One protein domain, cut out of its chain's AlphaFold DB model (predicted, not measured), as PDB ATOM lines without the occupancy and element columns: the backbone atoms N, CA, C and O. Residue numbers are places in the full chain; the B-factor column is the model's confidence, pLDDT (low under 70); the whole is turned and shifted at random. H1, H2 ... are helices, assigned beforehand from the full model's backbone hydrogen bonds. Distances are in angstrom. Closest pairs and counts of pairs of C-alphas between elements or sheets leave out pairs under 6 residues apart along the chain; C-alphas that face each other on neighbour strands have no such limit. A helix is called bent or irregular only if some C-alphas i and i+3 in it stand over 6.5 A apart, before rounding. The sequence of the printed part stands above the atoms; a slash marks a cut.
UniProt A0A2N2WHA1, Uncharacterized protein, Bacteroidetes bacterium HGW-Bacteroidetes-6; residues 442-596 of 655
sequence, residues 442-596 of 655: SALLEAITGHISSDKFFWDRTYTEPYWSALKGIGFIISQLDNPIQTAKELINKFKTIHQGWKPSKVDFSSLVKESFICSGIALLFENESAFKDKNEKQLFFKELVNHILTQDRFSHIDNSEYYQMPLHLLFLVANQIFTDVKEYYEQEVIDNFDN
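AT A GLANCE: This is residues 442 to 596 of the 655 residues of an uncharacterized protein of Bacteroidetes bacterium HGW-Bacteroidetes-6 (UniProt A0A2N2WHA1). Five helices, H3 to H7, form an up-and-down bundle, each running against the one before it, with H4 nearest the middle. H2 crosses H4 steeply, and H1 lies beyond at the far end from H7. The printed part is all helix: 155 residues with seven named helices, H1 to H7 in order, and no named strand. It is compact, with a radius of gyration of the C-alphas of 15.0 A and spans of 46 by 38 by 27 A.

HOW THE PARTS SIT: Start at H1, residues 442 to 453; its residues 442 to 445 alone touch H2, residues 467 to 479, in a hairpin at a steep tilt of 41 degrees, closest at the C-alphas of Leu 445 and Ile 477, 6.9 A. Look next at the hub H4, residues 509 to 527: H2 touches it at a steep tilt of 58 degrees, closest at C-alphas 475 and 525, 4.0 A. H3, residues 484 to 495, makes a hairpin with H4, closest at C-alphas 495 and 515, 5.0 A. H6, residues 562 to 578, touches H4 the same way at a shallow tilt of 3 degrees, closest at C-alphas 520 and 567, 4.3 A. H5, residues 535 to 555, touches H7, residues 580 to 593, closest at C-alphas 550 and 593, 6.6 A. Every O i to N i+4 pair is within hydrogen-bond range in H1, H2, H3 and H5; H4 has 12 of 15, H6 11 of 13 and H7 8 of 10.

IN THESE COORDINATES: Find C-alpha 442 at (-64.844, -19.700, -2.529), where H1 begins. H4 runs 28.7 A, H5 30.3 A and H6 24.0 A. H7 ends at C-alpha 593, (-90.414, -8.938, -24.083); it is irregular, with C-alphas 581 and 584 7.5 A apart.

THE WHOLE: The farthest C-alphas, Ser 505 and Asp 534, are 46.0 A apart. The printed part has no cut; the links H1 to H2 and H3 to H4 are long. Confidence is under 70 at residues 500 to 507 and 557 to 561.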
ATOM      1  N   SER A 442     -65.065 -21.093  -2.116       89.06
ATOM      2  CA  SER A 442     -64.844 -19.700  -2.529       89.06
ATOM      3  C   SER A 442     -63.663 -19.576  -3.498       89.06
ATOM      4  O   SER A 442     -63.791 -18.931  -4.537       89.06
ATOM      5  N   ALA A 443     -62.543 -20.244  -3.199       89.56
ATOM      6  CA  ALA A 443     -61.378 -20.281  -4.084       89.56
ATOM      7  C   ALA A 443     -61.701 -20.949  -5.433       89.56
ATOM      8  O   ALA A 443     -61.281 -20.468  -6.485       89.56
ATOM      9  N   LEU A 444     -62.502 -22.020  -5.418       90.56
ATOM     10  CA  LEU A 444     -62.942 -22.706  -6.629       90.56
ATOM     11  C   LEU A 444     -63.831 -21.811  -7.500       90.56
ATOM     12  O   LEU A 444     -63.651 -21.781  -8.718       90.56
ATOM     13  N   LEU A 445     -64.756 -21.059  -6.886       92.69
ATOM     14  CA  LEU A 445     -65.587 -20.086  -7.594       92.69
ATOM     15  C   LEU A 445     -64.735 -18.991  -8.250       92.69
ATOM     16  O   LEU A 445     -64.968 -18.629  -9.406       92.69
ATOM     17  N   GLU A 446     -63.740 -18.470  -7.532       92.56
ATOM     18  CA  GLU A 446     -62.811 -17.471  -8.062       92.56
ATOM     19  C   GLU A 446     -62.010 -18.020  -9.252       92.56
ATOM     20  O   GLU A 446     -61.931 -17.359 -10.292       92.56
ATOM     21  N   ALA A 447     -61.511 -19.255  -9.152       91.88
ATOM     22  CA  ALA A 447     -60.760 -19.912 -10.217       91.88
ATOM     23  C   ALA A 447     -61.600 -20.156 -11.482       91.88
ATOM     24  O   ALA A 447     -61.165 -19.796 -12.580       91.88
ATOM     25  N   ILE A 448     -62.827 -20.691 -11.360       94.06
ATOM     26  CA  ILE A 448     -63.702 -20.880 -12.533       94.06
ATOM     27  C   ILE A 448     -64.093 -19.538 -13.152       94.06
ATOM     28  O   ILE A 448     -64.100 -19.392 -14.373       94.06
ATOM     29  N   THR A 449     -64.329 -18.524 -12.322       93.94
ATOM     30  CA  THR A 449     -64.619 -17.164 -12.781       93.94
ATOM     31  C   THR A 449     -63.434 -16.573 -13.551       93.94
ATOM     32  O   THR A 449     -63.623 -15.957 -14.604       93.94
ATOM     33  N   GLY A 450     -62.208 -16.765 -13.057       93.62
ATOM     34  CA  GLY A 450     -60.979 -16.364 -13.740       93.62
ATOM     35  C   GLY A 450     -60.802 -17.079 -15.080       93.62
ATOM     36  O   GLY A 450     -60.543 -16.429 -16.093       93.62
ATOM     37  N   HIS A 451     -61.039 -18.394 -15.116       92.75
ATOM     38  CA  HIS A 451     -60.979 -19.186 -16.344       92.75
ATOM     39  C   HIS A 451     -61.996 -18.712 -17.388       92.75
ATOM     40  O   HIS A 451     -61.597 -18.424 -18.516       92.75
ATOM     41  N   ILE A 452     -63.275 -18.549 -17.018       94.12
ATOM     42  CA  ILE A 452     -64.331 -18.056 -17.922       94.12
ATOM     43  C   ILE A 452     -63.988 -16.655 -18.444       94.12
ATOM     44  O   ILE A 452     -64.253 -16.345 -19.600       94.12
ATOM     45  N   SER A 453     -63.351 -15.810 -17.627       91.88
ATOM     46  CA  SER A 453     -62.931 -14.469 -18.054       91.88
ATOM     47  C   SER A 453     -61.810 -14.496 -19.105       91.88
ATOM     48  O   SER A 453     -61.720 -13.568 -19.907       91.88
ATOM     49  N   SER A 454     -60.986 -15.549 -19.142       90.94
ATOM     50  CA  SER A 454     -59.814 -15.658 -20.022       90.94
ATOM     51  C   SER A 454     -60.153 -15.852 -21.509       90.94
ATOM     52  O   SER A 454     -61.274 -16.210 -21.876       90.94
ATOM     53  N   ASP A 455     -59.157 -15.672 -22.378       88.06
ATOM     54  CA  ASP A 455     -59.270 -15.949 -23.822       88.06
ATOM     55  C   ASP A 455     -59.245 -17.451 -24.149       88.06
ATOM     56  O   ASP A 455     -59.564 -17.856 -25.265       88.06
ATOM     57  N   LYS A 456     -58.873 -18.297 -23.176       85.25
ATOM     58  CA  LYS A 456     -58.826 -19.758 -23.331       85.25
ATOM     59  C   LYS A 456     -60.208 -20.409 -23.181       85.25
ATOM     60  O   LYS A 456     -60.360 -21.574 -23.546       85.25
ATOM     61  N   PHE A 457     -61.196 -19.694 -22.634       90.38
ATOM     62  CA  PHE A 457     -62.546 -20.218 -22.442       90.38
ATOM     63  C   PHE A 457     -63.329 -20.248 -23.757       90.38
ATOM     64  O   PHE A 457     -63.410 -19.260 -24.486       90.38
ATOM     65  N   PHE A 458     -63.955 -21.390 -24.018       88.50
ATOM     66  CA  PHE A 458     -64.839 -21.609 -25.152       88.50
ATOM     67  C   PHE A 458     -66.062 -22.384 -24.675       88.50
ATOM     68  O   PHE A 458     -65.927 -23.274 -23.844       88.50
ATOM     69  N   TRP A 459     -67.231 -22.058 -25.219       89.56
ATOM     70  CA  TRP A 459     -68.461 -22.822 -25.051       89.56
ATOM     71  C   TRP A 459     -69.177 -22.874 -26.394       89.56
ATOM     72  O   TRP A 459     -69.393 -21.845 -27.036       89.56
ATOM     73  N   ASP A 460     -69.549 -24.074 -26.823       83.94
ATOM     74  CA  ASP A 460     -70.225 -24.304 -28.103       83.94
ATOM     75  C   ASP A 460     -71.730 -23.995 -28.066       83.94
ATOM     76  O   ASP A 460     -72.403 -24.125 -29.090       83.94
ATOM     77  N   ARG A 461     -72.239 -23.519 -26.917       85.31
ATOM     78  CA  ARG A 461     -73.658 -23.231 -26.654       85.31
ATOM     79  C   ARG A 461     -74.516 -24.492 -26.620       85.31
ATOM     80  O   ARG A 461     -75.697 -24.453 -26.936       85.31
ATOM     81  N   THR A 462     -73.932 -25.622 -26.245       86.12
ATOM     82  CA  THR A 462     -74.672 -26.859 -26.001       86.12
ATOM     83  C   THR A 462     -74.626 -27.237 -24.525       86.12
ATOM     84  O   THR A 462     -73.780 -26.768 -23.762       86.12
ATOM     85  N   TYR A 463     -75.523 -28.132 -24.120       87.12
ATOM     86  CA  TYR A 463     -75.476 -28.790 -22.811       87.12
ATOM     87  C   TYR A 463     -74.698 -30.114 -22.869       87.12
ATOM     88  O   TYR A 463     -75.033 -31.063 -22.167       87.12
ATOM     89  N   THR A 464     -73.696 -30.219 -23.747       85.19
ATOM     90  CA  THR A 464     -72.813 -31.393 -23.789       85.19
ATOM     91  C   THR A 464     -71.750 -31.318 -22.691       85.19
ATOM     92  O   THR A 464     -71.487 -30.256 -22.122       85.19
ATOM     93  N   GLU A 465     -71.139 -32.451 -22.349       83.19
ATOM     94  CA  GLU A 465     -69.987 -32.457 -21.444       83.19
ATOM     95  C   GLU A 465     -68.746 -31.856 -22.133       83.19
ATOM     96  O   GLU A 465     -68.536 -32.109 -23.321       83.19
ATOM     97  N   PRO A 466     -67.901 -31.081 -21.422       87.19
ATOM     98  CA  PRO A 466     -67.884 -30.866 -19.968       87.19
ATOM     99  C   PRO A 466     -68.770 -29.705 -19.461       87.19
ATOM    100  O   PRO A 466     -68.744 -29.384 -18.270       87.19
ATOM    101  N   TYR A 467     -69.507 -29.022 -20.341       91.75
ATOM    102  CA  TYR A 467     -70.226 -27.786 -20.009       91.75
ATOM    103  C   TYR A 467     -71.385 -28.011 -19.049       91.75
ATOM    104  O   TYR A 467     -71.556 -27.233 -18.115       91.75
ATOM    105  N   TRP A 468     -72.167 -29.071 -19.244       92.62
ATOM    106  CA  TRP A 468     -73.323 -29.347 -18.392       92.62
ATOM    107  C   TRP A 468     -72.941 -29.566 -16.928       92.62
ATOM    108  O   TRP A 468     -73.513 -28.930 -16.036       92.62
ATOM    109  N   SER A 469     -71.929 -30.399 -16.678       92.81
ATOM    110  CA  SER A 469     -71.395 -30.599 -15.332       92.81
ATOM    111  C   SER A 469     -70.836 -29.303 -14.737       92.81
ATOM    112  O   SER A 469     -71.058 -29.037 -13.554       92.81
ATOM    113  N   ALA A 470     -70.223 -28.441 -15.556       94.69
ATOM    114  CA  ALA A 470     -69.707 -27.155 -15.093       94.69
ATOM    115  C   ALA A 470     -70.830 -26.174 -14.718       94.69
ATOM    116  O   ALA A 470     -70.776 -25.543 -13.665       94.69
ATOM    117  N   LEU A 471     -71.893 -26.083 -15.522       96.38
ATOM    118  CA  LEU A 471     -73.061 -25.253 -15.213       96.38
ATOM    119  C   LEU A 471     -73.714 -25.696 -13.892       96.38
ATOM    120  O   LEU A 471     -73.974 -24.862 -13.022       96.38
ATOM    121  N   LYS A 472     -73.911 -27.008 -13.704       95.06
ATOM    122  CA  LYS A 472     -74.411 -27.571 -12.438       95.06
ATOM    123  C   LYS A 472     -73.473 -27.296 -11.272       95.06
ATOM    124  O   LYS A 472     -73.927 -26.981 -10.175       95.06
ATOM    125  N   GLY A 473     -72.169 -27.401 -11.511       94.44
ATOM    126  CA  GLY A 473     -71.139 -27.088 -10.534       94.44
ATOM    127  C   GLY A 473     -71.192 -25.638 -10.067       94.44
ATOM    128  O   GLY A 473     -71.112 -25.400  -8.868       94.44
ATOM    129  N   ILE A 474     -71.401 -24.679 -10.976       96.31
ATOM    130  CA  ILE A 474     -71.561 -23.255 -10.636       96.31
ATOM    131  C   ILE A 474     -72.784 -23.047  -9.732       96.31
ATOM    132  O   ILE A 474     -72.668 -22.414  -8.684       96.31
ATOM    133  N   GLY A 475     -73.940 -23.613 -10.094       94.94
ATOM    134  CA  GLY A 475     -75.142 -23.542  -9.256       94.94
ATOM    135  C   GLY A 475     -74.921 -24.153  -7.867       94.94
ATOM    136  O   GLY A 475     -75.300 -23.559  -6.858       94.94
ATOM    137  N   PHE A 476     -74.240 -25.300  -7.805       93.75
ATOM    138  CA  PHE A 476     -73.896 -25.973  -6.554       93.75
ATOM    139  C   PHE A 476     -72.937 -25.153  -5.678       93.75
ATOM    140  O   PHE A 476     -73.239 -24.930  -4.516       93.75
ATOM    141  N   ILE A 477     -71.808 -24.651  -6.190       93.38
ATOM    142  CA  ILE A 477     -70.850 -23.914  -5.337       93.38
ATOM    143  C   ILE A 477     -71.442 -22.627  -4.794       93.38
ATOM    144  O   ILE A 477     -71.203 -22.302  -3.636       93.38
ATOM    145  N   ILE A 478     -72.243 -21.917  -5.595       94.75
ATOM    146  CA  ILE A 478     -72.904 -20.696  -5.143       94.75
ATOM    147  C   ILE A 478     -73.855 -21.023  -3.984       94.75
ATOM    148  O   ILE A 478     -73.893 -20.262  -3.019       94.75
ATOM    149  N   SER A 479     -74.559 -22.163  -4.032       93.06
ATOM    150  CA  SER A 479     -75.487 -22.587  -2.971       93.06
ATOM    151  C   SER A 479     -74.808 -22.873  -1.628       93.06
ATOM    152  O   SER A 479     -75.467 -22.790  -0.595       93.06
ATOM    153  N   GLN A 480     -73.508 -23.182  -1.633       90.88
ATOM    154  CA  GLN A 480     -72.725 -23.500  -0.433       90.88
ATOM    155  C   GLN A 480     -72.088 -22.269   0.239       90.88
ATOM    156  O   GLN A 480     -71.527 -22.376   1.331       90.88
ATOM    157  N   LEU A 481     -72.140 -21.097  -0.402       90.69
ATOM    158  CA  LEU A 481     -71.573 -19.861   0.145       90.69
ATOM    159  C   LEU A 481     -72.516 -19.198   1.156       90.69
ATOM    160  O   LEU A 481     -73.715 -19.452   1.174       90.69
ATOM    161  N   ASP A 482     -71.982 -18.301   1.989       88.44
ATOM    162  CA  ASP A 482     -72.759 -17.663   3.065       88.44
ATOM    163  C   ASP A 482     -73.895 -16.759   2.556       88.44
ATOM    164  O   ASP A 482     -74.919 -16.621   3.223       88.44
ATOM    165  N   ASN A 483     -73.731 -16.141   1.380       91.94
ATOM    166  CA  ASN A 483     -74.750 -15.293   0.753       91.94
ATOM    167  C   ASN A 483     -74.941 -15.653  -0.735       91.94
ATOM    168  O   ASN A 483     -74.544 -14.868  -1.601       91.94
ATOM    169  N   PRO A 484     -75.571 -16.800  -1.056       94.75
ATOM    170  CA  PRO A 484     -75.669 -17.322  -2.424       94.75
ATOM    171  C   PRO A 484     -76.256 -16.318  -3.423       94.75
ATOM    172  O   PRO A 484     -75.708 -16.106  -4.504       94.75
ATOM    173  N   ILE A 485     -77.340 -15.639  -3.035       96.56
ATOM    174  CA  ILE A 485     -78.049 -14.673  -3.887       96.56
ATOM    175  C   ILE A 485     -77.196 -13.442  -4.186       96.56
ATOM    176  O   ILE A 485     -77.164 -12.970  -5.321       96.56
ATOM    177  N   GLN A 486     -76.483 -12.928  -3.184       96.25
ATOM    178  CA  GLN A 486     -75.604 -11.778  -3.372       96.25
ATOM    179  C   GLN A 486     -74.424 -12.145  -4.278       96.25
ATOM    180  O   GLN A 486     -74.144 -11.421  -5.232       96.25
ATOM    181  N   THR A 487     -73.810 -13.309  -4.058       96.25
ATOM    182  CA  THR A 487     -72.728 -13.815  -4.913       96.25
ATOM    183  C   THR A 487     -73.186 -14.010  -6.358       96.25
ATOM    184  O   THR A 487     -72.492 -13.607  -7.290       96.25
ATOM    185  N   ALA A 488     -74.380 -14.573  -6.573       97.00
ATOM    186  CA  ALA A 488     -74.944 -14.721  -7.910       97.00
ATOM    187  C   ALA A 488     -75.130 -13.358  -8.603       97.00
ATOM    188  O   ALA A 488     -74.746 -13.196  -9.759       97.00
ATOM    189  N   LYS A 489     -75.649 -12.348  -7.889       96.75
ATOM    190  CA  LYS A 489     -75.793 -10.977  -8.412       96.75
ATOM    191  C   LYS A 489     -74.449 -10.347  -8.780       96.75
ATOM    192  O   LYS A 489     -74.345  -9.676  -9.805       96.75
ATOM    193  N   GLU A 490     -73.422 -10.555  -7.965       96.44
ATOM    194  CA  GLU A 490     -72.067 -10.064  -8.234       96.44
ATOM    195  C   GLU A 490     -71.460 -10.713  -9.482       96.44
ATOM    196  O   GLU A 490     -70.883 -10.009 -10.313       96.44
ATOM    197  N   LEU A 491     -71.658 -12.021  -9.671       96.62
ATOM    198  CA  LEU A 491     -71.217 -12.735 -10.872       96.62
ATOM    199  C   LEU A 491     -71.930 -12.247 -12.135       96.62
ATOM    200  O   LEU A 491     -71.261 -11.972 -13.131       96.62
ATOM    201  N   ILE A 492     -73.258 -12.078 -12.090       95.88
ATOM    202  CA  ILE A 492     -74.028 -11.515 -13.213       95.88
ATOM    203  C   ILE A 492     -73.458 -10.150 -13.593       95.88
ATOM    204  O   ILE A 492     -73.151  -9.907 -14.755       95.88
ATOM    205  N   ASN A 493     -73.253  -9.270 -12.611       94.56
ATOM    206  CA  ASN A 493     -72.720  -7.933 -12.861       94.56
ATOM    207  C   ASN A 493     -71.281  -7.948 -13.394       94.56
ATOM    208  O   ASN A 493     -70.941  -7.095 -14.208       94.56
ATOM    209  N   LYS A 494     -70.445  -8.902 -12.963       94.88
ATOM    210  CA  LYS A 494     -69.058  -9.041 -13.426       94.88
ATOM    211  C   LYS A 494     -68.967  -9.398 -14.911       94.88
ATOM    212  O   LYS A 494     -68.091  -8.877 -15.593       94.88
ATOM    213  N   PHE A 495     -69.842 -10.279 -15.395       93.50
ATOM    214  CA  PHE A 495     -69.855 -10.715 -16.797       93.50
ATOM    215  C   PHE A 495     -70.830  -9.941 -17.679       93.50
ATOM    216  O   PHE A 495     -70.838 -10.154 -18.887       93.50
ATOM    217  N   LYS A 496     -71.632  -9.049 -17.094       90.50
ATOM    218  CA  LYS A 496     -72.615  -8.240 -17.807       90.50
ATOM    219  C   LYS A 496     -71.988  -7.532 -19.003       90.50
ATOM    220  O   LYS A 496     -71.090  -6.699 -18.848       90.50
ATOM    221  N   THR A 497     -72.522  -7.797 -20.186       84.00
ATOM    222  CA  THR A 497     -72.060  -7.152 -21.408       84.00
ATOM    223  C   THR A 497     -72.635  -5.737 -21.505       84.00
ATOM    224  O   THR A 497     -73.814  -5.489 -21.259       84.00
ATOM    225  N   ILE A 498     -71.803  -4.759 -21.868       78.44
ATOM    226  CA  ILE A 498     -72.272  -3.401 -22.175       78.44
ATOM    227  C   ILE A 498     -72.392  -3.270 -23.691       78.44
ATOM    228  O   ILE A 498     -71.393  -3.143 -24.402       78.44
ATOM    229  N   HIS A 499     -73.622  -3.287 -24.199       71.12
ATOM    230  CA  HIS A 499     -73.890  -3.159 -25.630       71.12
ATOM    231  C   HIS A 499     -73.622  -1.724 -26.129       71.12
ATOM    232  O   HIS A 499     -74.214  -0.761 -25.646       71.12
ATOM    233  N   GLN A 500     -72.752  -1.567 -27.133       58.62
ATOM    234  CA  GLN A 500     -72.223  -0.267 -27.597       58.62
ATOM    235  C   GLN A 500     -73.151   0.561 -28.522       58.62
ATOM    236  O   GLN A 500     -72.677   1.364 -29.320       58.62
ATOM    237  N   GLY A 501     -74.474   0.437 -28.411       56.31
ATOM    238  CA  GLY A 501     -75.410   1.154 -29.295       56.31
ATOM    239  C   GLY A 501     -75.401   0.679 -30.764       56.31
ATOM    240  O   GLY A 501     -74.723  -0.278 -31.123       56.31
ATOM    241  N   TRP A 502     -76.222   1.311 -31.611       51.72
ATOM    242  CA  TRP A 502     -76.549   0.830 -32.966       51.72
ATOM    243  C   TRP A 502     -75.328   0.732 -33.907       51.72
ATOM    244  O   TRP A 502     -74.641   1.725 -34.137       51.72
ATOM    245  N   LYS A 503     -75.141  -0.438 -34.547       55.66
ATOM    246  CA  LYS A 503     -74.105  -0.743 -35.569       55.66
ATOM    247  C   LYS A 503     -72.644  -0.524 -35.117       55.66
ATOM    248  O   LYS A 503     -71.929   0.275 -35.729       55.66
ATOM    249  N   PRO A 504     -72.146  -1.263 -34.112       62.47
ATOM    250  CA  PRO A 504     -70.723  -1.241 -33.793       62.47
ATOM    251  C   PRO A 504     -69.904  -1.834 -34.952       62.47
ATOM    252  O   PRO A 504     -70.319  -2.785 -35.612       62.47
ATOM    253  N   SER A 505     -68.708  -1.296 -35.198       61.59
ATOM    254  CA  SER A 505     -67.812  -1.788 -36.257       61.59
ATOM    255  C   SER A 505     -67.275  -3.204 -36.002       61.59
ATOM    256  O   SER A 505     -66.792  -3.845 -36.934       61.59
ATOM    257  N   LYS A 506     -67.328  -3.683 -34.749       62.38
ATOM    258  CA  LYS A 506     -66.996  -5.050 -34.316       62.38
ATOM    259  C   LYS A 506     -67.873  -5.430 -33.119       62.38
ATOM    260  O   LYS A 506     -68.012  -4.629 -32.201       62.38
ATOM    261  N   VAL A 507     -68.426  -6.641 -33.126       66.06
ATOM    262  CA  VAL A 507     -69.155  -7.222 -31.987       66.06
ATOM    263  C   VAL A 507     -68.247  -8.252 -31.327       66.06
ATOM    264  O   VAL A 507     -67.737  -9.139 -32.010       66.06
ATOM    265  N   ASP A 508     -68.028  -8.127 -30.020       70.44
ATOM    266  CA  ASP A 508     -67.310  -9.140 -29.250       70.44
ATOM    267  C   ASP A 508     -68.275 -10.244 -28.797       70.44
ATOM    268  O   ASP A 508     -68.953 -10.135 -27.777       70.44
ATOM    269  N   PHE A 509     -68.342 -11.317 -29.585       79.44
ATOM    270  CA  PHE A 509     -69.162 -12.487 -29.268       79.44
ATOM    271  C   PHE A 509     -68.653 -13.257 -28.041       79.44
ATOM    272  O   PHE A 509     -69.443 -13.945 -27.398       79.44
ATOM    273  N   SER A 510     -67.365 -13.140 -27.690       85.25
ATOM    274  CA  SER A 510     -66.789 -13.844 -26.537       85.25
ATOM    275  C   SER A 510     -67.439 -13.387 -25.234       85.25
ATOM    276  O   SER A 510     -67.837 -14.215 -24.416       85.25
ATOM    277  N   SER A 511     -67.627 -12.075 -25.073       87.75
ATOM    278  CA  SER A 511     -68.274 -11.503 -23.888       87.75
ATOM    279  C   SER A 511     -69.716 -12.000 -23.703       87.75
ATOM    280  O   SER A 511     -70.082 -12.414 -22.604       87.75
ATOM    281  N   LEU A 512     -70.496 -12.088 -24.787       87.38
ATOM    282  CA  LEU A 512     -71.875 -12.596 -24.738       87.38
ATOM    283  C   LEU A 512     -71.944 -14.079 -24.364       87.38
ATOM    284  O   LEU A 512     -72.789 -14.480 -23.563       87.38
ATOM    285  N   VAL A 513     -71.040 -14.895 -24.921       90.44
ATOM    286  CA  VAL A 513     -70.918 -16.323 -24.584       90.44
ATOM    287  C   VAL A 513     -70.627 -16.497 -23.095       90.44
ATOM    288  O   VAL A 513     -71.275 -17.313 -22.440       90.44
ATOM    289  N   LYS A 514     -69.684 -15.720 -22.553       93.38
ATOM    290  CA  LYS A 514     -69.292 -15.767 -21.136       93.38
ATOM    291  C   LYS A 514     -70.446 -15.364 -20.218       93.38
ATOM    292  O   LYS A 514     -70.722 -16.071 -19.250       93.38
ATOM    293  N   GLU A 515     -71.159 -14.286 -20.543       93.56
ATOM    294  CA  GLU A 515     -72.338 -13.862 -19.783       93.56
ATOM    295  C   GLU A 515     -73.448 -14.914 -19.816       93.56
ATOM    296  O   GLU A 515     -73.968 -15.297 -18.769       93.56
ATOM    297  N   SER A 516     -73.789 -15.420 -21.003       93.69
ATOM    298  CA  SER A 516     -74.833 -16.437 -21.150       93.69
ATOM    299  C   SER A 516     -74.483 -17.722 -20.403       93.69
ATOM    300  O   SER A 516     -75.350 -18.277 -19.735       93.69
ATOM    301  N   PHE A 517     -73.216 -18.152 -20.426       95.69
ATOM    302  CA  PHE A 517     -72.757 -19.315 -19.665       95.69
ATOM    303  C   PHE A 517     -72.938 -19.122 -18.151       95.69
ATOM    304  O   PHE A 517     -73.447 -20.007 -17.463       95.69
ATOM    305  N   ILE A 518     -72.583 -17.947 -17.624       97.06
ATOM    306  CA  ILE A 518     -72.757 -17.616 -16.202       97.06
ATOM    307  C   ILE A 518     -74.238 -17.563 -15.824       97.06
ATOM    308  O   ILE A 518     -74.633 -18.174 -14.832       97.06
ATOM    309  N   CYS A 519     -75.072 -16.905 -16.630       96.94
ATOM    310  CA  CYS A 519     -76.520 -16.878 -16.425       96.94
ATOM    311  C   CYS A 519     -77.122 -18.292 -16.446       96.94
ATOM    312  O   CYS A 519     -77.979 -18.597 -15.619       96.94
ATOM    313  N   SER A 520     -76.643 -19.176 -17.327       96.88
ATOM    314  CA  SER A 520     -77.051 -20.583 -17.364       96.88
ATOM    315  C   SER A 520     -76.650 -21.331 -16.088       96.88
ATOM    316  O   SER A 520     -77.459 -22.078 -15.544       96.88
ATOM    317  N   GLY A 521     -75.442 -21.107 -15.561       96.69
ATOM    318  CA  GLY A 521     -74.999 -21.717 -14.302       96.69
ATOM    319  C   GLY A 521     -75.811 -21.220 -13.102       96.69
ATOM    320  O   GLY A 521     -76.197 -22.000 -12.234       96.69
ATOM    321  N   ILE A 522     -76.150 -19.929 -13.086       97.75
ATOM    322  CA  ILE A 522     -76.987 -19.317 -12.045       97.75
ATOM    323  C   ILE A 522     -78.443 -19.786 -12.143       97.75
ATOM    324  O   ILE A 522     -79.083 -19.969 -11.112       97.75
ATOM    325  N   ALA A 523     -78.970 -20.060 -13.339       97.12
ATOM    326  CA  ALA A 523     -80.290 -20.676 -13.485       97.12
ATOM    327  C   ALA A 523     -80.364 -22.055 -12.794       97.12
ATOM    328  O   ALA A 523     -81.408 -22.428 -12.266       97.12
ATOM    329  N   LEU A 524     -79.250 -22.788 -12.712       96.62
ATOM    330  CA  LEU A 524     -79.182 -24.069 -11.999       96.62
ATOM    331  C   LEU A 524     -79.012 -23.918 -10.478       96.62
ATOM    332  O   LEU A 524     -79.153 -24.899  -9.748       96.62
ATOM    333  N   LEU A 525     -78.809 -22.702  -9.954       96.50
ATOM    334  CA  LEU A 525     -78.876 -22.439  -8.509       96.50
ATOM    335  C   LEU A 525     -80.245 -22.832  -7.935       96.50
ATOM    336  O   LEU A 525     -80.323 -23.300  -6.804       96.50
ATOM    337  N   PHE A 526     -81.317 -22.704  -8.728       96.19
ATOM    338  CA  PHE A 526     -82.682 -23.043  -8.318       96.19
ATOM    339  C   PHE A 526     -82.894 -24.532  -8.004       96.19
ATOM    340  O   PHE A 526     -83.851 -24.839  -7.292       96.19
ATOM    341  N   GLU A 527     -82.007 -25.431  -8.460       93.69
ATOM    342  CA  GLU A 527     -81.986 -26.848  -8.044       93.69
ATOM    343  C   GLU A 527     -81.633 -27.012  -6.549       93.69
ATOM    344  O   GLU A 527     -81.938 -28.041  -5.950       93.69
ATOM    345  N   ASN A 528     -81.015 -26.000  -5.927       92.25
ATOM    346  CA  ASN A 528     -80.526 -26.041  -4.550       92.25
ATOM    347  C   ASN A 528     -81.424 -25.197  -3.630       92.25
ATOM    348  O   ASN A 528     -81.164 -24.015  -3.412       92.25
ATOM    349  N   GLU A 529     -82.470 -25.798  -3.053       89.06
ATOM    350  CA  GLU A 529     -83.421 -25.086  -2.169       89.06
ATOM    351  C   GLU A 529     -82.745 -24.374  -0.987       89.06
ATOM    352  O   GLU A 529     -83.170 -23.291  -0.595       89.06
ATOM    353  N   SER A 530     -81.655 -24.937  -0.455       88.19
ATOM    354  CA  SER A 530     -80.893 -24.351   0.655       88.19
ATOM    355  C   SER A 530     -80.228 -23.012   0.321       88.19
ATOM    356  O   SER A 530     -79.805 -22.312   1.236       88.19
ATOM    357  N   ALA A 531     -80.130 -22.644  -0.962       92.25
ATOM    358  CA  ALA A 531     -79.564 -21.365  -1.384       92.25
ATOM    359  C   ALA A 531     -80.463 -20.160  -1.049       92.25
ATOM    360  O   ALA A 531     -79.988 -19.022  -1.062       92.25
ATOM    361  N   PHE A 532     -81.752 -20.400  -0.788       94.81
ATOM    362  CA  PHE A 532     -82.766 -19.369  -0.586       94.81
ATOM    363  C   PHE A 532     -83.274 -19.403   0.854       94.81
ATOM    364  O   PHE A 532     -83.591 -20.464   1.389       94.81
ATOM    365  N   LYS A 533     -83.407 -18.234   1.484       91.19
ATOM    366  CA  LYS A 533     -83.950 -18.128   2.849       91.19
ATOM    367  C   LYS A 533     -85.416 -18.532   2.908       91.19
ATOM    368  O   LYS A 533     -85.853 -19.155   3.872       91.19
ATOM    369  N   ASP A 534     -86.174 -18.137   1.890       92.62
ATOM    370  CA  ASP A 534     -87.589 -18.437   1.766       92.62
ATOM    371  C   ASP A 534     -88.061 -18.388   0.302       92.62
ATOM    372  O   ASP A 534     -87.347 -17.986  -0.624       92.62
ATOM    373  N   LYS A 535     -89.319 -18.796   0.103       93.38
ATOM    374  CA  LYS A 535     -89.985 -18.819  -1.203       93.38
ATOM    375  C   LYS A 535     -90.090 -17.430  -1.851       93.38
ATOM    376  O   LYS A 535     -90.083 -17.343  -3.079       93.38
ATOM    377  N   ASN A 536     -90.183 -16.355  -1.067       94.62
ATOM    378  CA  ASN A 536     -90.293 -14.993  -1.593       94.62
ATOM    379  C   ASN A 536     -88.947 -14.503  -2.135       94.62
ATOM    380  O   ASN A 536     -88.922 -13.923  -3.218       94.62
ATOM    381  N   GLU A 537     -87.837 -14.761  -1.435       94.94
ATOM    382  CA  GLU A 537     -86.483 -14.457  -1.920       94.94
ATOM    383  C   GLU A 537     -86.192 -15.231  -3.212       94.94
ATOM    384  O   GLU A 537     -85.750 -14.640  -4.199       94.94
ATOM    385  N   LYS A 538     -86.556 -16.522  -3.251       95.69
ATOM    386  CA  LYS A 538     -86.479 -17.359  -4.458       95.69
ATOM    387  C   LYS A 538     -87.277 -16.771  -5.620       95.69
ATOM    388  O   LYS A 538     -86.758 -16.639  -6.727       95.69
ATOM    389  N   GLN A 539     -88.527 -16.372  -5.375       96.69
ATOM    390  CA  GLN A 539     -89.372 -15.744  -6.389       96.69
ATOM    391  C   GLN A 539     -88.810 -14.414  -6.878       96.69
ATOM    392  O   GLN A 539     -88.768 -14.184  -8.083       96.69
ATOM    393  N   LEU A 540     -88.380 -13.541  -5.972       96.44
ATOM    394  CA  LEU A 540     -87.842 -12.234  -6.325       96.44
ATOM    395  C   LEU A 540     -86.569 -12.374  -7.165       96.44
ATOM    396  O   LEU A 540     -86.473 -11.748  -8.218       96.44
ATOM    397  N   PHE A 541     -85.655 -13.260  -6.765       97.38
ATOM    398  CA  PHE A 541     -84.432 -13.523  -7.516       97.38
ATOM    399  C   PHE A 541     -84.707 -14.124  -8.902       97.38
ATOM    400  O   PHE A 541     -84.092 -13.707  -9.881       97.38
ATOM    401  N   PHE A 542     -85.672 -15.046  -9.020       97.75
ATOM    402  CA  PHE A 542     -86.081 -15.594 -10.321       97.75
ATOM    403  C   PHE A 542     -86.547 -14.488 -11.271       97.75
ATOM    404  O   PHE A 542     -86.092 -14.414 -12.413       97.75
ATOM    405  N   LYS A 543     -87.416 -13.590 -10.790       97.31
ATOM    406  CA  LYS A 543     -87.916 -12.458 -11.582       97.31
ATOM    407  C   LYS A 543     -86.790 -11.509 -11.991       97.31
ATOM    408  O   LYS A 543     -86.745 -11.077 -13.138       97.31
ATOM    409  N   GLU A 544     -85.871 -11.195 -11.078       96.69
ATOM    410  CA  GLU A 544     -84.705 -10.353 -11.371       96.69
ATOM    411  C   GLU A 544     -83.812 -10.959 -12.462       96.69
ATOM    412  O   GLU A 544     -83.408 -10.243 -13.377       96.69
ATOM    413  N   LEU A 545     -83.535 -12.266 -12.400       96.94
ATOM    414  CA  LEU A 545     -82.700 -12.954 -13.385       96.94
ATOM    415  C   LEU A 545     -83.353 -12.991 -14.774       96.94
ATOM    416  O   LEU A 545     -82.692 -12.676 -15.762       96.94
ATOM    417  N   VAL A 546     -84.648 -13.317 -14.849       96.75
ATOM    418  CA  VAL A 546     -85.420 -13.281 -16.105       96.75
ATOM    419  C   VAL A 546     -85.373 -11.883 -16.715       96.75
ATOM    420  O   VAL A 546     -85.013 -11.729 -17.880       96.75
ATOM    421  N   ASN A 547     -85.653 -10.853 -15.912       94.31
ATOM    422  CA  ASN A 547     -85.622  -9.468 -16.374       94.31
ATOM    423  C   ASN A 547     -84.227  -9.039 -16.828       94.31
ATOM    424  O   ASN A 547     -84.117  -8.332 -17.829       94.31
ATOM    425  N   HIS A 548     -83.162  -9.465 -16.138       92.94
ATOM    426  CA  HIS A 548     -81.786  -9.208 -16.572       92.94
ATOM    427  C   HIS A 548     -81.538  -9.793 -17.962       92.94
ATOM    428  O   HIS A 548     -81.140  -9.049 -18.856       92.94
ATOM    429  N   ILE A 549     -81.830 -11.081 -18.166       92.81
ATOM    430  CA  ILE A 549     -81.576 -11.774 -19.439       92.81
ATOM    431  C   ILE A 549     -82.398 -11.160 -20.577       92.81
ATOM    432  O   ILE A 549     -81.837 -10.850 -21.624       92.81
ATOM    433  N   LEU A 550     -83.696 -10.917 -20.365       90.31
ATOM    434  CA  LEU A 550     -84.564 -10.284 -21.367       90.31
ATOM    435  C   LEU A 550     -84.105  -8.860 -21.702       90.31
ATOM    436  O   LEU A 550     -84.125  -8.451 -22.859       90.31
ATOM    437  N   THR A 551     -83.646  -8.108 -20.701       88.56
ATOM    438  CA  THR A 551     -83.093  -6.767 -20.916       88.56
ATOM    439  C   THR A 551     -81.807  -6.826 -21.736       88.56
ATOM    440  O   THR A 551     -81.638  -6.019 -22.647       88.56
ATOM    441  N   GLN A 552     -80.898  -7.756 -21.429       86.38
ATOM    442  CA  GLN A 552     -79.670  -7.939 -22.203       86.38
ATOM    443  C   GLN A 552     -79.970  -8.354 -23.645       86.38
ATOM    444  O   GLN A 552     -79.445  -7.740 -24.567       86.38
ATOM    445  N   ASP A 553     -80.871  -9.315 -23.852       84.25
ATOM    446  CA  ASP A 553     -81.261  -9.748 -25.195       84.25
ATOM    447  C   ASP A 553     -81.857  -8.594 -26.011       84.25
ATOM    448  O   ASP A 553     -81.387  -8.313 -27.110       84.25
ATOM    449  N   ARG A 554     -82.777  -7.822 -25.422       79.38
ATOM    450  CA  ARG A 554     -83.388  -6.646 -26.064       79.38
ATOM    451  C   ARG A 554     -82.379  -5.567 -26.464       79.38
ATOM    452  O   ARG A 554     -82.575  -4.861 -27.452       79.38
ATOM    453  N   PHE A 555     -81.329  -5.365 -25.667       77.19
ATOM    454  CA  PHE A 555     -80.277  -4.391 -25.974       77.19
ATOM    455  C   PHE A 555     -79.129  -4.983 -26.802       77.19
ATOM    456  O   PHE A 555     -78.218  -4.241 -27.194       77.19
ATOM    457  N   SER A 556     -79.180  -6.280 -27.103       72.69
ATOM    458  CA  SER A 556     -78.225  -6.950 -27.969       72.69
ATOM    459  C   SER A 556     -78.388  -6.474 -29.408       72.69
ATOM    460  O   SER A 556     -79.471  -6.480 -29.979       72.69
ATOM    461  N   HIS A 557     -77.279  -6.070 -30.030       62.75
ATOM    462  CA  HIS A 557     -77.259  -5.648 -31.442       62.75
ATOM    463  C   HIS A 557     -77.301  -6.822 -32.422       62.75
ATOM    464  O   HIS A 557     -77.284  -6.613 -33.633       62.75
ATOM    465  N   ILE A 558     -77.270  -8.053 -31.911       58.47
ATOM    466  CA  ILE A 558     -77.356  -9.260 -32.722       58.47
ATOM    467  C   ILE A 558     -78.837  -9.586 -32.879       58.47
ATOM    468  O   ILE A 558     -79.441 -10.132 -31.958       58.47
ATOM    469  N   ASP A 559     -79.397  -9.295 -34.057       50.88
ATOM    470  CA  ASP A 559     -80.672  -9.883 -34.478       50.88
ATOM    471  C   ASP A 559     -80.567 -11.407 -34.295       50.88
ATOM    472  O   ASP A 559     -79.755 -12.060 -34.959       50.88
ATOM    473  N   ASN A 560     -81.379 -11.968 -33.395       52.75
ATOM    474  CA  ASN A 560     -81.388 -13.386 -33.009       52.75
ATOM    475  C   ASN A 560     -80.147 -13.835 -32.223       52.75
ATOM    476  O   ASN A 560     -79.420 -14.739 -32.645       52.75
ATOM    477  N   SER A 561     -79.905 -13.237 -31.056       57.66
ATOM    478  CA  SER A 561     -78.874 -13.735 -30.150       57.66
ATOM    479  C   SER A 561     -79.274 -15.124 -29.604       57.66
ATOM    480  O   SER A 561     -79.981 -15.284 -28.615       57.66
ATOM    481  N   GLU A 562     -78.818 -16.188 -30.273       70.69
ATOM    482  CA  GLU A 562     -78.960 -17.577 -29.792       70.69
ATOM    483  C   GLU A 562     -78.320 -17.778 -28.402       70.69
ATOM    484  O   GLU A 562     -78.568 -18.772 -27.728       70.69
ATOM    485  N   TYR A 563     -77.493 -16.825 -27.963       79.81
ATOM    486  CA  TYR A 563     -76.763 -16.851 -26.701       79.81
ATOM    487  C   TYR A 563     -77.697 -16.795 -25.485       79.81
ATOM    488  O   TYR A 563     -77.660 -17.707 -24.659       79.81
ATOM    489  N   TYR A 564     -78.587 -15.796 -25.403       88.00
ATOM    490  CA  TYR A 564     -79.503 -15.655 -24.262       88.00
ATOM    491  C   TYR A 564     -80.681 -16.642 -24.300       88.00
ATOM    492  O   TYR A 564     -81.364 -16.821 -23.291       88.00
ATOM    493  N   GLN A 565     -80.882 -17.359 -25.411       88.94
ATOM    494  CA  GLN A 565     -81.854 -18.456 -25.472       88.94
ATOM    495  C   GLN A 565     -81.492 -19.588 -24.510       88.94
ATOM    496  O   GLN A 565     -82.382 -20.156 -23.884       88.94
ATOM    497  N   MET A 566     -80.200 -19.885 -24.344       90.88
ATOM    498  CA  MET A 566     -79.734 -20.970 -23.476       90.88
ATOM    499  C   MET A 566     -80.150 -20.771 -22.006       90.88
ATOM    500  O   MET A 566     -80.857 -21.621 -21.459       90.88
ATOM    501  N   PRO A 567     -79.810 -19.656 -21.328       94.19
ATOM    502  CA  PRO A 567     -80.267 -19.446 -19.957       94.19
ATOM    503  C   PRO A 567     -81.800 -19.352 -19.844       94.19
ATOM    504  O   PRO A 567     -82.346 -19.798 -18.836       94.19
ATOM    505  N   LEU A 568     -82.515 -18.867 -20.868       94.31
ATOM    506  CA  LEU A 568     -83.985 -18.884 -20.890       94.31
ATOM    507  C   LEU A 568     -84.554 -20.310 -21.001       94.31
ATOM    508  O   LEU A 568     -85.485 -20.649 -20.275       94.31
ATOM    509  N   HIS A 569     -83.980 -21.194 -21.822       92.62
ATOM    510  CA  HIS A 569     -84.366 -22.617 -21.854       92.62
ATOM    511  C   HIS A 569     -84.259 -23.251 -20.469       92.62
ATOM    512  O   HIS A 569     -85.197 -23.907 -20.016       92.62
ATOM    513  N   LEU A 570     -83.153 -23.005 -19.761       94.12
ATOM    514  CA  LEU A 570     -82.974 -23.518 -18.403       94.12
ATOM    515  C   LEU A 570     -83.990 -22.924 -17.425       94.12
ATOM    516  O   LEU A 570     -84.570 -23.666 -16.636       94.12
ATOM    517  N   LEU A 571     -84.266 -21.620 -17.488       95.69
ATOM    518  CA  LEU A 571     -85.265 -20.993 -16.617       95.69
ATOM    519  C   LEU A 571     -86.689 -21.471 -16.902       95.69
ATOM    520  O   LEU A 571     -87.476 -21.596 -15.965       95.69
ATOM    521  N   PHE A 572     -87.015 -21.804 -18.151       94.88
ATOM    522  CA  PHE A 572     -88.290 -22.433 -18.479       94.88
ATOM    523  C   PHE A 572     -88.396 -23.836 -17.875       94.88
ATOM    524  O   PHE A 572     -89.431 -24.179 -17.305       94.88
ATOM    525  N   LEU A 573     -87.327 -24.637 -17.931       93.25
ATOM    526  CA  LEU A 573     -87.285 -25.941 -17.259       93.25
ATOM    527  C   LEU A 573     -87.416 -25.791 -15.739       93.25
ATOM    528  O   LEU A 573     -88.221 -26.493 -15.127       93.25
ATOM    529  N   VAL A 574     -86.714 -24.827 -15.135       93.94
ATOM    530  CA  VAL A 574     -86.853 -24.490 -13.709       93.94
ATOM    531  C   VAL A 574     -88.303 -24.141 -13.385       93.94
ATOM    532  O   VAL A 574     -88.873 -24.713 -12.459       93.94
ATOM    533  N   ALA A 575     -88.929 -23.261 -14.165       94.88
ATOM    534  CA  ALA A 575     -90.306 -22.837 -13.952       94.88
ATOM    535  C   ALA A 575     -91.328 -23.962 -14.184       94.88
ATOM    536  O   ALA A 575     -92.414 -23.924 -13.623       94.88
ATOM    537  N   ASN A 576     -91.013 -24.980 -14.985       91.88
ATOM    538  CA  ASN A 576     -91.909 -26.115 -15.209       91.88
ATOM    539  C   ASN A 576     -91.730 -27.255 -14.204       91.88
ATOM    540  O   ASN A 576     -92.705 -27.940 -13.895       91.88
ATOM    541  N   GLN A 577     -90.506 -27.488 -13.725       92.00
ATOM    542  CA  GLN A 577     -90.153 -28.727 -13.021       92.00
ATOM    543  C   GLN A 577     -89.712 -28.505 -11.573       92.00
ATOM    544  O   GLN A 577     -89.944 -29.370 -10.735       92.00
ATOM    545  N   ILE A 578     -89.094 -27.361 -11.269       91.88
ATOM    546  CA  ILE A 578     -88.454 -27.106  -9.970       91.88
ATOM    547  C   ILE A 578     -89.246 -26.079  -9.157       91.88
ATOM    548  O   ILE A 578     -89.490 -26.277  -7.970       91.88
ATOM    549  N   PHE A 579     -89.669 -24.978  -9.779       93.81
ATOM    550  CA  PHE A 579     -90.347 -23.875  -9.108       93.81
ATOM    551  C   PHE A 579     -91.568 -23.404  -9.901       93.81
ATOM    552  O   PHE A 579     -91.552 -22.392 -10.593       93.81
ATOM    553  N   THR A 580     -92.656 -24.165  -9.802       92.31
ATOM    554  CA  THR A 580     -93.835 -24.010 -10.668       92.31
ATOM    555  C   THR A 580     -94.650 -22.743 -10.438       92.31
ATOM    556  O   THR A 580     -95.352 -22.295 -11.344       92.31
ATOM    557  N   ASP A 581     -94.519 -22.101  -9.276       92.31
ATOM    558  CA  ASP A 581     -95.257 -20.873  -8.948       92.31
ATOM    559  C   ASP A 581     -94.893 -19.674  -9.840       92.31
ATOM    560  O   ASP A 581     -95.661 -18.718  -9.939       92.31
ATOM    561  N   VAL A 582     -93.720 -19.697 -10.482       94.69
ATOM    562  CA  VAL A 582     -93.278 -18.631 -11.397       94.69
ATOM    563  C   VAL A 582     -93.574 -18.932 -12.861       94.69
ATOM    564  O   VAL A 582     -93.312 -18.076 -13.700       94.69
ATOM    565  N   LYS A 583     -94.150 -20.099 -13.180       94.12
ATOM    566  CA  LYS A 583     -94.401 -20.541 -14.557       94.12
ATOM    567  C   LYS A 583     -95.190 -19.531 -15.378       94.12
ATOM    568  O   LYS A 583     -94.716 -19.078 -16.413       94.12
ATOM    569  N   GLU A 584     -96.374 -19.158 -14.903       94.25
ATOM    570  CA  GLU A 584     -97.241 -18.224 -15.624       94.25
ATOM    571  C   GLU A 584     -96.570 -16.850 -15.799       94.25
ATOM    572  O   GLU A 584     -96.667 -16.251 -16.866       94.25
ATOM    573  N   TYR A 585     -95.852 -16.373 -14.775       95.56
ATOM    574  CA  TYR A 585     -95.086 -15.128 -14.856       95.56
ATOM    575  C   TYR A 585     -93.986 -15.212 -15.922       95.56
ATOM    576  O   TYR A 585     -93.894 -14.332 -16.769       95.56
ATOM    577  N   TYR A 586     -93.180 -16.277 -15.898       95.94
ATOM    578  CA  TYR A 586     -92.099 -16.496 -16.855       95.94
ATOM    579  C   TYR A 586     -92.622 -16.504 -18.293       95.94
ATOM    580  O   TYR A 586     -92.114 -15.782 -19.143       95.94
ATOM    581  N   GLU A 587     -93.661 -17.299 -18.555       95.06
ATOM    582  CA  GLU A 587     -94.264 -17.392 -19.883       95.06
ATOM    583  C   GLU A 587     -94.737 -16.021 -20.382       95.06
ATOM    584  O   GLU A 587     -94.448 -15.664 -21.520       95.06
ATOM    585  N   GLN A 588     -95.426 -15.247 -19.535       94.94
ATOM    586  CA  GLN A 588     -95.931 -13.917 -19.892       94.94
ATOM    587  C   GLN A 588     -94.791 -12.946 -20.202       94.94
ATOM    588  O   GLN A 588     -94.790 -12.339 -21.269       94.94
ATOM    589  N   GLU A 589     -93.784 -12.858 -19.332       94.56
ATOM    590  CA  GLU A 589     -92.655 -11.947 -19.541       94.56
ATOM    591  C   GLU A 589     -91.860 -12.271 -20.808       94.56
ATOM    592  O   GLU A 589     -91.465 -11.358 -21.534       94.56
ATOM    593  N   VAL A 590     -91.634 -13.553 -21.109       92.69
ATOM    594  CA  VAL A 590     -90.899 -13.948 -22.318       92.69
ATOM    595  C   VAL A 590     -91.747 -13.695 -23.573       92.69
ATOM    596  O   VAL A 590     -91.218 -13.203 -24.568       92.69
ATOM    597  N   ILE A 591     -93.064 -13.944 -23.539       92.88
ATOM    598  CA  ILE A 591     -93.965 -13.620 -24.662       92.88
ATOM    599  C   ILE A 591     -94.016 -12.111 -24.927       92.88
ATOM    600  O   ILE A 591     -94.057 -11.714 -26.090       92.88
ATOM    601  N   ASP A 592     -94.009 -11.281 -23.887       90.12
ATOM    602  CA  ASP A 592     -94.165  -9.832 -24.037       90.12
ATOM    603  C   ASP A 592     -92.851  -9.123 -24.405       90.12
ATOM    604  O   ASP A 592     -92.888  -8.102 -25.094       90.12
ATOM    605  N   ASN A 593     -91.695  -9.652 -23.983       87.38
ATOM    606  CA  ASN A 593     -90.414  -8.938 -24.083       87.38
ATOM    607  C   ASN A 593     -89.344  -9.603 -24.964       87.38
ATOM    608  O   ASN A 593     -88.311  -8.977 -25.193       87.38
ATOM    609  N   PHE A 594     -89.525 -10.841 -25.437       86.50
ATOM    610  CA  PHE A 594     -88.535 -11.501 -26.299       86.50
ATOM    611  C   PHE A 594     -88.796 -11.178 -27.774       86.50
ATOM    612  O   PHE A 594     -89.855 -11.525 -28.282       86.50
ATOM    613  N   ASP A 595     -87.873 -10.541 -28.495       77.94
ATOM    614  CA  ASP A 595     -88.198  -9.904 -29.786       77.94
ATOM    615  C   ASP A 595     -88.424 -10.885 -30.959       77.94
ATOM    616  O   ASP A 595     -89.274 -10.630 -31.813       77.94
ATOM    617  N   ASN A 596     -87.731 -12.030 -31.014       81.94
ATOM    618  CA  ASN A 596     -87.836 -12.975 -32.140       81.94
ATOM    619  C   ASN A 596     -88.854 -14.109 -31.893       81.94
ATOM    620  O   ASN A 596     -88.679 -14.909 -30.971       81.94
TER     621      ASN A 596